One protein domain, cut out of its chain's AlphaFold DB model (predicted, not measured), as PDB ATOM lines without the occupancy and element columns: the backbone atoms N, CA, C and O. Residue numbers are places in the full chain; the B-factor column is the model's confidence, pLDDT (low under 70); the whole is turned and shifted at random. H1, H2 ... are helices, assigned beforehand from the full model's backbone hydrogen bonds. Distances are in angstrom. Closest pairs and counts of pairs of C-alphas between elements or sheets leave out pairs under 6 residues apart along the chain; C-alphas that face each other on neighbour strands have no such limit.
ATOM      1  N   ALA A  31     135.269  97.510 186.927       95.31
ATOM      2  CA  ALA A  31     134.419  98.064 187.978       95.31
ATOM      3  C   ALA A  31     134.907  99.445 188.448       95.31
ATOM      4  O   ALA A  31     134.110 100.365 188.626       95.31
ATOM      5  N   ARG A  32     136.224  99.633 188.611       95.69
ATOM      6  CA  ARG A  32     136.810 100.941 188.955       95.69
ATOM      7  C   ARG A  32     136.581 101.975 187.854       95.69
ATOM      8  O   ARG A  32     136.245 103.115 188.174       95.69
ATOM      9  N   ALA A  33     136.724 101.586 186.588       94.56
ATOM     10  CA  ALA A  33     136.446 102.459 185.450       94.56
ATOM     11  C   ALA A  33     134.965 102.877 185.400       94.56
ATOM     12  O   ALA A  33     134.661 104.051 185.186       94.56
ATOM     13  N   GLU A  34     134.043 101.953 185.676       96.69
ATOM     14  CA  GLU A  34     132.610 102.248 185.743       96.69
ATOM     15  C   GLU A  34     132.269 103.187 186.908       96.69
ATOM     16  O   GLU A  34     131.582 104.190 186.706       96.69
ATOM     17  N   ILE A  35     132.806 102.936 188.108       95.62
ATOM     18  CA  ILE A  35     132.625 103.826 189.267       95.62
ATOM     19  C   ILE A  35     133.144 105.231 188.948       95.62
ATOM     20  O   ILE A  35     132.467 106.216 189.255       95.62
ATOM     21  N   ALA A  36     134.314 105.345 188.318       94.50
ATOM     22  CA  ALA A  36     134.869 106.634 187.918       94.50
ATOM     23  C   ALA A  36     133.953 107.358 186.914       94.50
ATOM     24  O   ALA A  36     133.670 108.546 187.086       94.50
ATOM     25  N   SER A  37     133.427 106.634 185.923       94.75
ATOM     26  CA  SER A  37     132.481 107.160 184.932       94.75
ATOM     27  C   SER A  37     131.184 107.660 185.580       94.75
ATOM     28  O   SER A  37     130.789 108.812 185.386       94.75
ATOM     29  N   LEU A  38     130.555 106.841 186.429       95.88
ATOM     30  CA  LEU A  38     129.322 107.196 187.136       95.88
ATOM     31  C   LEU A  38     129.524 108.372 188.095       95.88
ATOM     32  O   LEU A  38     128.672 109.255 188.175       95.88
ATOM     33  N   THR A  39     130.658 108.420 188.794       95.75
ATOM     34  CA  THR A  39     130.989 109.527 189.703       95.75
ATOM     35  C   THR A  39     131.171 110.832 188.931       95.75
ATOM     36  O   THR A  39     130.637 111.866 189.334       95.75
ATOM     37  N   SER A  40     131.862 110.786 187.788       92.00
ATOM     38  CA  SER A  40     132.017 111.932 186.887       92.00
ATOM     39  C   SER A  40     130.667 112.421 186.354       92.00
ATOM     40  O   SER A  40     130.360 113.614 186.411       92.00
ATOM     41  N   HIS A  41     129.803 111.495 185.930       93.38
ATOM     42  CA  HIS A  41     128.460 111.818 185.457       93.38
ATOM     43  C   HIS A  41     127.597 112.442 186.567       93.38
ATOM     44  O   HIS A  41     126.955 113.468 186.349       93.38
ATOM     45  N   ASN A  42     127.616 111.884 187.779       95.06
ATOM     46  CA  ASN A  42     126.862 112.431 188.906       95.06
ATOM     47  C   ASN A  42     127.366 113.830 189.300       95.06
ATOM     48  O   ASN A  42     126.569 114.742 189.518       95.06
ATOM     49  N   SER A  43     128.687 114.035 189.300       93.25
ATOM     50  CA  SER A  43     129.295 115.354 189.500       93.25
ATOM     51  C   SER A  43     128.803 116.367 188.458       93.25
ATOM     52  O   SER A  43     128.370 117.465 188.815       93.25
ATOM     53  N   MET A  44     128.763 115.976 187.180       89.75
ATOM     54  CA  MET A  44     128.260 116.823 186.094       89.75
ATOM     55  C   MET A  44     126.777 117.176 186.270       89.75
ATOM     56  O   MET A  44     126.412 118.347 186.176       89.75
ATOM     57  N   LEU A  45     125.921 116.188 186.555       93.44
ATOM     58  CA  LEU A  45     124.485 116.407 186.760       93.44
ATOM     59  C   LEU A  45     124.218 117.277 187.986       93.44
ATOM     60  O   LEU A  45     123.412 118.200 187.920       93.44
ATOM     61  N   THR A  46     124.925 117.027 189.086       92.25
ATOM     62  CA  THR A  46     124.820 117.834 190.303       92.25
ATOM     63  C   THR A  46     125.261 119.271 190.029       92.25
ATOM     64  O   THR A  46     124.558 120.210 190.397       92.25
ATOM     65  N   GLY A  47     126.370 119.460 189.309       87.69
ATOM     66  CA  GLY A  47     126.830 120.773 188.864       87.69
ATOM     67  C   GLY A  47     125.801 121.497 187.990       87.69
ATOM     68  O   GLY A  47     125.556 122.684 188.205       87.69
ATOM     69  N   ALA A  48     125.155 120.786 187.061       88.31
ATOM     70  CA  ALA A  48     124.108 121.318 186.188       88.31
ATOM     71  C   ALA A  48     122.816 121.674 186.949       88.31
ATOM     72  O   ALA A  48     122.194 122.703 186.693       88.31
ATOM     73  N   LEU A  49     122.417 120.854 187.923       91.12
ATOM     74  CA  LEU A  49     121.265 121.134 188.780       91.12
ATOM     75  C   LEU A  49     121.525 122.348 189.669       91.12
ATOM     76  O   LEU A  49     120.695 123.253 189.731       91.12
ATOM     77  N   LEU A  50     122.698 122.408 190.301       85.06
ATOM     78  CA  LEU A  50     123.099 123.551 191.115       85.06
ATOM     79  C   LEU A  50     123.321 124.808 190.271       85.06
ATOM     80  O   LEU A  50     123.215 125.904 190.807       85.06
ATOM     81  N   SER A  51     123.623 124.703 188.976       84.81
ATOM     82  CA  SER A  51     123.713 125.867 188.086       84.81
ATOM     83  C   SER A  51     122.390 126.313 187.483       84.81
ATOM     84  O   SER A  51     122.322 127.413 186.933       84.81
ATOM     85  N   SER A  52     121.329 125.521 187.635       90.56
ATOM     86  CA  SER A  52     119.998 125.874 187.159       90.56
ATOM     87  C   SER A  52     119.479 127.146 187.829       90.56
ATOM     88  O   SER A  52     119.421 127.249 189.059       90.56
ATOM     89  N   ALA A  53     119.020 128.096 187.011       86.50
ATOM     90  CA  ALA A  53     118.461 129.365 187.473       86.50
ATOM     91  C   ALA A  53     117.269 129.177 188.429       86.50
ATOM     92  O   ALA A  53     117.104 129.950 189.370       86.50
ATOM     93  N   ASN A  54     116.473 128.119 188.232       90.94
ATOM     94  CA  ASN A  54     115.323 127.815 189.085       90.94
ATOM     95  C   ASN A  54     115.764 127.426 190.500       90.94
ATOM     96  O   ASN A  54     115.292 128.018 191.470       90.94
ATOM     97  N   VAL A  55     116.712 126.492 190.616       89.31
ATOM     98  CA  VAL A  55     117.256 126.042 191.908       89.31
ATOM     99  C   VAL A  55     117.942 127.207 192.619       89.31
ATOM    100  O   VAL A  55     117.719 127.426 193.806       89.31
ATOM    101  N   GLN A  56     118.691 128.024 191.877       86.94
ATOM    102  CA  GLN A  56     119.328 129.231 192.404       86.94
ATOM    103  C   GLN A  56     118.316 130.263 192.914       86.94
ATOM    104  O   GLN A  56     118.486 130.818 193.999       86.94
ATOM    105  N   SER A  57     117.226 130.499 192.178       87.94
ATOM    106  CA  SER A  57     116.170 131.419 192.614       87.94
ATOM    107  C   SER A  57     115.478 130.943 193.895       87.94
ATOM    108  O   SER A  57     115.234 131.750 194.792       87.94
ATOM    109  N   GLN A  58     115.239 129.634 194.017       89.38
ATOM    110  CA  GLN A  58     114.633 129.024 195.199       89.38
ATOM    111  C   GLN A  58     115.576 129.060 196.403       89.38
ATOM    112  O   GLN A  58     115.150 129.453 197.485       89.38
ATOM    113  N   LEU A  59     116.861 128.736 196.216       87.50
ATOM    114  CA  LEU A  59     117.882 128.846 197.264       87.50
ATOM    115  C   LEU A  59     117.990 130.282 197.781       87.50
ATOM    116  O   LEU A  59     117.961 130.505 198.988       87.50
ATOM    117  N   ARG A  60     118.020 131.273 196.880       84.94
ATOM    118  CA  ARG A  60     118.032 132.698 197.249       84.94
ATOM    119  C   ARG A  60     116.748 133.141 197.953       84.94
ATOM    120  O   ARG A  60     116.794 134.046 198.780       84.94
ATOM    121  N   GLN A  61     115.600 132.543 197.632       87.19
ATOM    122  CA  GLN A  61     114.346 132.802 198.339       87.19
ATOM    123  C   GLN A  61     114.370 132.205 199.752       87.19
ATOM    124  O   GLN A  61     113.986 132.897 200.693       87.19
ATOM    125  N   HIS A  62     114.881 130.980 199.907       84.62
ATOM    126  CA  HIS A  62     115.072 130.332 201.209       84.62
ATOM    127  C   HIS A  62     116.026 131.117 202.113       84.62
ATOM    128  O   HIS A  62     115.748 131.311 203.291       84.62
ATOM    129  N   LEU A  63     117.095 131.666 201.539       83.50
ATOM    130  CA  LEU A  63     118.061 132.524 202.231       83.50
ATOM    131  C   LEU A  63     117.466 133.822 202.786       83.50
ATOM    132  O   LEU A  63     117.975 134.389 203.746       83.50
ATOM    133  N   LYS A  64     116.388 134.323 202.171       79.38
ATOM    134  CA  LYS A  64     115.657 135.490 202.687       79.38
ATOM    135  C   LYS A  64     114.734 135.125 203.848       79.38
ATOM    136  O   LYS A  64     114.381 136.009 204.621       79.38
ATOM    137  N   SER A  65     114.308 133.863 203.944       79.12
ATOM    138  CA  SER A  65     113.446 133.371 205.027       79.12
ATOM    139  C   SER A  65     114.231 132.821 206.217       79.12
ATOM    140  O   SER A  65     113.859 133.076 207.359       79.12
ATOM    141  N   GLU A  66     115.318 132.099 205.963       73.69
ATOM    142  CA  GLU A  66     116.248 131.579 206.961       73.69
ATOM    143  C   GLU A  66     117.561 132.338 206.777       73.69
ATOM    144  O   GLU A  66     118.214 132.183 205.751       73.69
ATOM    145  N   ASN A  67     117.920 133.205 207.732       73.81
ATOM    146  CA  ASN A  67     119.149 134.016 207.730       73.81
ATOM    147  C   ASN A  67     120.420 133.139 207.845       73.81
ATOM    148  O   ASN A  67     121.165 133.219 208.823       73.81
ATOM    149  N   ASP A  68     120.671 132.286 206.857       84.00
ATOM    150  CA  ASP A  68     121.849 131.431 206.788       84.00
ATOM    151  C   ASP A  68     123.012 132.191 206.134       84.00
ATOM    152  O   ASP A  68     123.174 132.251 204.913       84.00
ATOM    153  N   ALA A  69     123.837 132.810 206.977       84.62
ATOM    154  CA  ALA A  69     124.988 133.592 206.543       84.62
ATOM    155  C   ALA A  69     126.089 132.751 205.868       84.62
ATOM    156  O   ALA A  69     126.934 133.312 205.167       84.62
ATOM    157  N   GLU A  70     126.124 131.435 206.086       87.12
ATOM    158  CA  GLU A  70     127.102 130.547 205.457       87.12
ATOM    159  C   GLU A  70     126.674 130.217 204.027       87.12
ATOM    160  O   GLU A  70     127.461 130.391 203.091       87.12
ATOM    161  N   LEU A  71     125.396 129.870 203.841       84.62
ATOM    162  CA  LEU A  71     124.814 129.658 202.517       84.62
ATOM    163  C   LEU A  71     124.928 130.921 201.646       84.62
ATOM    164  O   LEU A  71     125.265 130.817 200.467       84.62
ATOM    165  N   ALA A  72     124.719 132.113 202.226       85.75
ATOM    166  CA  ALA A  72     124.890 133.393 201.527       85.75
ATOM    167  C   ALA A  72     126.300 133.530 200.934       85.75
ATOM    168  O   ALA A  72     126.457 133.772 199.741       85.75
ATOM    169  N   LYS A  73     127.331 133.301 201.760       89.38
ATOM    170  CA  LYS A  73     128.736 133.395 201.339       89.38
ATOM    171  C   LYS A  73     129.077 132.383 200.253       89.38
ATOM    172  O   LYS A  73     129.836 132.703 199.344       89.38
ATOM    173  N   LEU A  74     128.541 131.165 200.336       87.06
ATOM    174  CA  LEU A  74     128.767 130.140 199.315       87.06
ATOM    175  C   LEU A  74     128.157 130.534 197.964       87.06
ATOM    176  O   LEU A  74     128.792 130.308 196.932       87.06
ATOM    177  N   LEU A  75     126.967 131.143 197.959       85.50
ATOM    178  CA  LEU A  75     126.346 131.656 196.735       85.50
ATOM    179  C   LEU A  75     127.105 132.860 196.165       85.50
ATOM    180  O   LEU A  75     127.372 132.879 194.967       85.50
ATOM    181  N   ASP A  76     127.525 133.804 197.007       87.50
ATOM    182  CA  ASP A  76     128.305 134.966 196.564       87.50
ATOM    183  C   ASP A  76     129.661 134.541 195.977       87.50
ATOM    184  O   ASP A  76     130.055 134.993 194.901       87.50
ATOM    185  N   ASN A  77     130.364 133.617 196.642       89.75
ATOM    186  CA  ASN A  77     131.613 133.050 196.131       89.75
ATOM    187  C   ASN A  77     131.389 132.337 194.794       89.75
ATOM    188  O   ASN A  77     132.188 132.481 193.873       89.75
ATOM    189  N   ARG A  78     130.292 131.580 194.661       86.88
ATOM    190  CA  ARG A  78     129.922 130.922 193.404       86.88
ATOM    191  C   ARG A  78     129.718 131.940 192.285       86.88
ATOM    192  O   ARG A  78     130.203 131.684 191.188       86.88
ATOM    193  N   ASP A  79     129.016 133.039 192.538       86.94
ATOM    194  CA  ASP A  79     128.786 134.079 191.533       86.94
ATOM    195  C   ASP A  79     130.123 134.714 191.103       86.94
ATOM    196  O   ASP A  79     130.415 134.779 189.911       86.94
ATOM    197  N   GLN A  80     131.014 135.017 192.057       89.50
ATOM    198  CA  GLN A  80     132.372 135.504 191.763       89.50
ATOM    199  C   GLN A  80     133.202 134.505 190.938       89.50
ATOM    200  O   GLN A  80     133.892 134.888 189.985       89.50
ATOM    201  N   TYR A  81     133.147 133.214 191.279       89.06
ATOM    202  CA  TYR A  81     133.808 132.167 190.499       89.06
ATOM    203  C   TYR A  81     133.162 131.997 189.124       89.06
ATOM    204  O   TYR A  81     133.873 131.743 188.156       89.06
ATOM    205  N   GLY A  82     131.841 132.151 189.021       89.75
ATOM    206  CA  GLY A  82     131.090 132.126 187.771       89.75
ATOM    207  C   GLY A  82     131.581 133.206 186.817       89.75
ATOM    208  O   GLY A  82     132.008 132.882 185.710       89.75
ATOM    209  N   ASP A  83     131.632 134.449 187.285       89.69
ATOM    210  CA  ASP A  83     132.127 135.586 186.510       89.69
ATOM    211  C   ASP A  83     133.588 135.376 186.098       89.69
ATOM    212  O   ASP A  83     133.936 135.473 184.919       89.69
ATOM    213  N   THR A  84     134.444 134.979 187.044       91.31
ATOM    214  CA  THR A  84     135.863 134.705 186.767       91.31
ATOM    215  C   THR A  84     136.032 133.595 185.728       91.31
ATOM    216  O   THR A  84     136.860 133.704 184.822       91.31
TER     217      THR A  84
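What this domain is: This is residues 31 to 84 of the 323 residues of an uncharacterized protein of Cyphellophora europaea CBS 101466 (UniProt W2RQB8). One long helix, H1, sticks out as an arm with its residues 31 to 49 from a small head of two shorter helices, H2 and H3, which make a V closed by their link. The 54 printed residues hold three named helices, H1, H2, H3 along the chain, and no named strand; the class is all helix. The whole is only just loose, close to extended, with a radius of gyration of the C-alphas of 14.5 A, and elongated, spanning 44 by 25 by 19 A.

How they stand to each other: H1, residues 31 to 51, is close to but not clearly touching H2, residues 53 to 65; their closest C-alphas, of Leu 50 and Gln 56, are 6.9 A apart. They run the same way at a steep tilt of 64 degrees. H2 is close to but not clearly touching H3, residues 69 to 84, with the closest C-alphas, of Leu 63 and Ala 72, 6.9 A apart; they run opposite ways at a shallow tilt of 32 degrees. H1 and H3 are apart. In H1, H2 and H3 every O i to N i+4 pair is within hydrogen-bond range.

Where its parts are: H1 is 29.8 A long from C-alpha 31 at (134.419, 98.064, 187.978), H2 18.7 A, and H3 22.6 A, to C-alpha 84 at (135.863, 134.705, 186.767).

The domain as a whole: The C-alphas farthest apart, of Ala 31 and Ser 65, are 44.5 A apart. Both links are tight, the printed part has no cut, and no printed residue is under 70 in pLDDT.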